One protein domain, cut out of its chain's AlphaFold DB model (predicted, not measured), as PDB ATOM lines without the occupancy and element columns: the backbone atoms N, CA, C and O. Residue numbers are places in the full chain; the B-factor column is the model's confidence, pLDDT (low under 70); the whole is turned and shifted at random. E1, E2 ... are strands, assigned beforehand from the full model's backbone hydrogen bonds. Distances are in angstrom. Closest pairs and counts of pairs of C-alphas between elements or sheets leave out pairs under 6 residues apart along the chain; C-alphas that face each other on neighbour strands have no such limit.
ATOM      1  N   TYR A  98       7.637  -4.692  65.742       94.50
ATOM      2  CA  TYR A  98       8.823  -4.585  66.570       94.50
ATOM      3  C   TYR A  98       8.422  -4.712  68.033       94.50
ATOM      4  O   TYR A  98       7.417  -4.152  68.456       94.50
ATOM      5  N   LEU A  99       9.204  -5.451  68.815       94.94
ATOM      6  CA  LEU A  99       8.974  -5.616  70.245       94.94
ATOM      7  C   LEU A  99      10.008  -4.837  71.037       94.94
ATOM      8  O   LEU A  99      11.209  -5.024  70.824       94.94
ATOM      9  N   SER A 100       9.549  -4.011  71.975       94.25
ATOM     10  CA  SER A 100      10.411  -3.466  73.022       94.25
ATOM     11  C   SER A 100      10.044  -4.039  74.380       94.25
ATOM     12  O   SER A 100       8.876  -4.248  74.698       94.25
ATOM     13  N   TRP A 101      11.062  -4.306  75.187       93.25
ATOM     14  CA  TRP A 101      10.910  -4.775  76.553       93.25
ATOM     15  C   TRP A 101      11.118  -3.632  77.546       93.25
ATOM     16  O   TRP A 101      12.064  -2.842  77.426       93.25
ATOM     17  N   HIS A 102      10.246  -3.578  78.552       89.50
ATOM     18  CA  HIS A 102      10.225  -2.521  79.548       89.50
ATOM     19  C   HIS A 102      10.067  -3.057  80.970       89.50
ATOM     20  O   HIS A 102       9.192  -3.875  81.262       89.50
ATOM     21  N   ALA A 103      10.886  -2.529  81.880       88.56
ATOM     22  CA  ALA A 103      10.706  -2.736  83.311       88.56
ATOM     23  C   ALA A 103       9.569  -1.839  83.819       88.56
ATOM     24  O   ALA A 103       9.541  -0.641  83.520       88.56
ATOM     25  N   ILE A 104       8.649  -2.395  84.608       83.50
ATOM     26  CA  ILE A 104       7.583  -1.611  85.239       83.50
ATOM     27  C   ILE A 104       8.231  -0.717  86.311       83.50
ATOM     28  O   ILE A 104       8.851  -1.243  87.240       83.50
ATOM     29  N   PRO A 105       8.146   0.623  86.198       76.25
ATOM     30  CA  PRO A 105       8.787   1.512  87.155       76.25
ATOM     31  C   PRO A 105       8.123   1.393  88.534       76.25
ATOM     32  O   PRO A 105       6.906   1.200  88.611       76.25
ATOM     33  N   PRO A 106       8.892   1.540  89.628       76.50
ATOM     34  CA  PRO A 106       8.331   1.528  90.972       76.50
ATOM     35  C   PRO A 106       7.332   2.679  91.128       76.50
ATOM     36  O   PRO A 106       7.552   3.792  90.641       76.50
ATOM     37  N   THR A 107       6.234   2.410  91.822       74.88
ATOM     38  CA  THR A 107       5.198   3.403  92.117       74.88
ATOM     39  C   THR A 107       5.211   3.745  93.606       74.88
ATOM     40  O   THR A 107       5.909   3.124  94.401       74.88
ATOM     41  N   TRP A 108       4.454   4.768  94.011       71.06
ATOM     42  CA  TRP A 108       4.372   5.145  95.427       71.06
ATOM     43  C   TRP A 108       3.653   4.085  96.283       71.06
ATOM     44  O   TRP A 108       3.901   3.999  97.482       71.06
ATOM     45  N   GLU A 109       2.789   3.272  95.665       73.06
ATOM     46  CA  GLU A 109       2.106   2.139  96.305       73.06
ATOM     47  C   GLU A 109       2.937   0.848  96.275       73.06
ATOM     48  O   GLU A 109       2.839   0.058  97.214       73.06
ATOM     49  N   ASP A 110       3.781   0.651  95.255       70.50
ATOM     50  CA  ASP A 110       4.662  -0.516  95.129       70.50
ATOM     51  C   ASP A 110       6.128  -0.088  94.888       70.50
ATOM     52  O   ASP A 110       6.509   0.245  93.758       70.50
ATOM     53  N   PRO A 111       6.957  -0.034  95.951       63.69
ATOM     54  CA  PRO A 111       8.298   0.548  95.908       63.69
ATOM     55  C   PRO A 111       9.346  -0.320  95.194       63.69
ATOM     56  O   PRO A 111      10.497   0.106  95.070       63.69
ATOM     57  N   LEU A 112       8.988  -1.522  94.732       65.88
ATOM     58  CA  LEU A 112       9.858  -2.383  93.933       65.88
ATOM     59  C   LEU A 112       9.344  -2.458  92.484       65.88
ATOM     60  O   LEU A 112       8.133  -2.471  92.280       65.88
ATOM     61  N   PRO A 113      10.229  -2.527  91.466       68.56
ATOM     62  CA  PRO A 113       9.817  -2.806  90.091       68.56
ATOM     63  C   PRO A 113       9.053  -4.134  90.055       68.56
ATOM     64  O   PRO A 113       9.633  -5.194  90.297       68.56
ATOM     65  N   CYS A 114       7.746  -4.083  89.809       64.94
ATOM     66  CA  CYS A 114       6.850  -5.223  90.014       64.94
ATOM     67  C   CYS A 114       6.594  -6.054  88.747       64.94
ATOM     68  O   CYS A 114       5.566  -6.717  88.625       64.94
ATOM     69  N   GLY A 115       7.548  -6.068  87.812       80.00
ATOM     70  CA  GLY A 115       7.518  -6.949  86.649       80.00
ATOM     71  C   GLY A 115       8.061  -6.315  85.377       80.00
ATOM     72  O   GLY A 115       8.697  -5.260  85.384       80.00
ATOM     73  N   GLU A 116       7.786  -7.000  84.278       88.31
ATOM     74  CA  GLU A 116       8.284  -6.707  82.942       88.31
ATOM     75  C   GLU A 116       7.128  -6.798  81.946       88.31
ATOM     76  O   GLU A 116       6.244  -7.644  82.103       88.31
ATOM     77  N   TYR A 117       7.132  -5.953  80.916       88.06
ATOM     78  CA  TYR A 117       6.169  -6.040  79.821       88.06
ATOM     79  C   TYR A 117       6.838  -5.864  78.458       88.06
ATOM     80  O   TYR A 117       7.949  -5.343  78.345       88.06
ATOM     81  N   LEU A 118       6.142  -6.341  77.427       92.12
ATOM     82  CA  LEU A 118       6.519  -6.184  76.028       92.12
ATOM     83  C   LEU A 118       5.511  -5.257  75.354       92.12
ATOM     84  O   LEU A 118       4.311  -5.523  75.419       92.12
ATOM     85  N   ASP A 119       6.008  -4.221  74.687       92.00
ATOM     86  CA  ASP A 119       5.217  -3.383  73.790       92.00
ATOM     87  C   ASP A 119       5.422  -3.810  72.341       92.00
ATOM     88  O   ASP A 119       6.529  -4.170  71.933       92.00
ATOM     89  N   VAL A 120       4.339  -3.741  71.568       93.38
ATOM     90  CA  VAL A 120       4.317  -4.018  70.131       93.38
ATOM     91  C   VAL A 120       4.252  -2.693  69.384       93.38
ATOM     92  O   VAL A 120       3.357  -1.887  69.634       93.38
ATOM     93  N   HIS A 121       5.174  -2.493  68.450       92.25
ATOM     94  CA  HIS A 121       5.274  -1.298  67.618       92.25
ATOM     95  C   HIS A 121       5.190  -1.662  66.141       92.25
ATOM     96  O   HIS A 121       5.680  -2.713  65.728       92.25
ATOM     97  N   ASP A 122       4.627  -0.761  65.344       91.31
ATOM     98  CA  ASP A 122       4.548  -0.926  63.888       91.31
ATOM     99  C   ASP A 122       5.872  -0.545  63.193       91.31
ATOM    100  O   ASP A 122       6.205  -1.092  62.142       91.31
ATOM    101  N   ASP A 123       6.662   0.346  63.804       90.19
ATOM    102  CA  ASP A 123       7.891   0.907  63.240       90.19
ATOM    103  C   ASP A 123       9.147   0.530  64.046       90.19
ATOM    104  O   ASP A 123       9.099   0.173  65.224       90.19
ATOM    105  N   ALA A 124      10.311   0.635  63.402       88.06
ATOM    106  CA  ALA A 124      11.608   0.406  64.034       88.06
ATOM    107  C   ALA A 124      12.057   1.590  64.911       88.06
ATOM    108  O   ALA A 124      11.618   2.725  64.746       88.06
ATOM    109  N   GLY A 125      13.051   1.349  65.773       88.75
ATOM    110  CA  GLY A 125      13.777   2.407  66.493       88.75
ATOM    111  C   GLY A 125      13.270   2.689  67.908       88.75
ATOM    112  O   GLY A 125      13.847   3.527  68.604       88.75
ATOM    113  N   HIS A 126      12.251   1.957  68.358       90.75
ATOM    114  CA  HIS A 126      11.881   1.903  69.766       90.75
ATOM    115  C   HIS A 126      13.013   1.274  70.583       90.75
ATOM    116  O   HIS A 126      13.771   0.430  70.097       90.75
ATOM    117  N   LYS A 127      13.158   1.722  71.828       92.31
ATOM    118  CA  LYS A 127      14.250   1.307  72.709       92.31
ATOM    119  C   LYS A 127      13.712   0.505  73.874       92.31
ATOM    120  O   LYS A 127      12.698   0.873  74.458       92.31
ATOM    121  N   ASN A 128      14.434  -0.542  74.235       90.94
ATOM    122  CA  ASN A 128      14.220  -1.267  75.476       90.94
ATOM    123  C   ASN A 128      14.606  -0.386  76.675       90.94
ATOM    124  O   ASN A 128      15.325   0.609  76.532       90.94
ATOM    125  N   SER A 129      14.174  -0.762  77.880       89.00
ATOM    126  CA  SER A 129      14.525  -0.030  79.109       89.00
ATOM    127  C   SER A 129      16.034   0.064  79.388       89.00
ATOM    128  O   SER A 129      16.457   0.971  80.098       89.00
ATOM    129  N   ASP A 130      16.848  -0.832  78.828       89.88
ATOM    130  CA  ASP A 130      18.315  -0.803  78.924       89.88
ATOM    131  C   ASP A 130      18.994   0.052  77.828       89.88
ATOM    132  O   ASP A 130      20.217   0.193  77.813       89.88
ATOM    133  N   GLY A 131      18.211   0.638  76.914       89.50
ATOM    134  CA  GLY A 131      18.686   1.445  75.788       89.50
ATOM    135  C   GLY A 131      19.026   0.657  74.516       89.50
ATOM    136  O   GLY A 131      19.415   1.275  73.518       89.50
ATOM    137  N   THR A 132      18.878  -0.673  74.510       91.94
ATOM    138  CA  THR A 132      19.052  -1.497  73.302       91.94
ATOM    139  C   THR A 132      17.887  -1.328  72.320       91.94
ATOM    140  O   THR A 132      16.818  -0.835  72.679       91.94
ATOM    141  N   ASP A 133      18.112  -1.667  71.048       93.38
ATOM    142  CA  ASP A 133      17.082  -1.588  70.005       93.38
ATOM    143  C   ASP A 133      15.982  -2.641  70.190       93.38
ATOM    144  O   ASP A 133      16.247  -3.771  70.608       93.38
ATOM    145  N   CYS A 134      14.756  -2.273  69.822       92.56
ATOM    146  CA  CYS A 134      13.626  -3.188  69.714       92.56
ATOM    147  C   CYS A 134      13.916  -4.340  68.738       92.56
ATOM    148  O   CYS A 134      14.590  -4.171  67.715       92.56
ATOM    149  N   TRP A 135      13.351  -5.513  69.017       94.19
ATOM    150  CA  TRP A 135      13.533  -6.696  68.185       94.19
ATOM    151  C   TRP A 135      12.488  -6.769  67.071       94.19
ATOM    152  O   TRP A 135      11.298  -6.654  67.358       94.19
ATOM    153  N   PRO A 136      12.890  -7.005  65.810       93.06
ATOM    154  CA  PRO A 136      11.939  -7.240  64.735       93.06
ATOM    155  C   PRO A 136      11.244  -8.592  64.915       93.06
ATOM    156  O   PRO A 136      11.888  -9.609  65.179       93.06
ATOM    157  N   VAL A 137       9.933  -8.608  64.705       91.25
ATOM    158  CA  VAL A 137       9.112  -9.815  64.686       91.25
ATOM    159  C   VAL A 137       8.701 -10.111  63.258       91.25
ATOM    160  O   VAL A 137       8.035  -9.317  62.596       91.25
ATOM    161  N   TYR A 138       9.078 -11.297  62.799       89.31
ATOM    162  CA  TYR A 138       8.614 -11.859  61.542       89.31
ATOM    163  C   TYR A 138       7.611 -12.953  61.876       89.31
ATOM    164  O   TYR A 138       7.957 -13.904  62.584       89.31
TER     165      TYR A 138
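What this domain is: This is residues 98 to 138 of the 209 residues of an uncharacterized protein of Escherichia coli (UniProt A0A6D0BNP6). There is little regular structure: a narrow hairpin, E1 and E2, with a long loop, residues 104 to 115, at one end of a rod, and short E3 beside the first residues of E1. A second loop, residues 122 to 134, links E2 to E3. The printed part has 41 residues with three named strands, 15 residues in all, and no named helix; the all-strand, antiparallel sheet has the order E2, E1, E3. It is loose, radius of gyration of the C-alphas 11.9 A, spanning 37 by 16 by 11 A.

Where its parts are: E1, residues 98 to 103, starts at C-alpha (8.823, -4.585, 66.570) and measures 16.9 A. E2, residues 116 to 121, measures 16.5 A. E3, residues 135 to 137, measures 6.4 A, ending at C-alpha (9.112, -9.815, 64.686).

How they stand to each other: Inner strand E1 is antiparallel to E2 at 153 degrees; N 98 and O 121 are within hydrogen-bond range, 2.8 A. E1 is antiparallel to E3 at 133 degrees, with N 99 and O 135 at 2.8 A. E2 and E3 are apart.

The domain as a whole: The C-alphas farthest apart, Trp 108 and Tyr 138, are 38.1 A apart. Both links are long. The printed part has no cut. Residues 111 to 114 have pLDDT under 70.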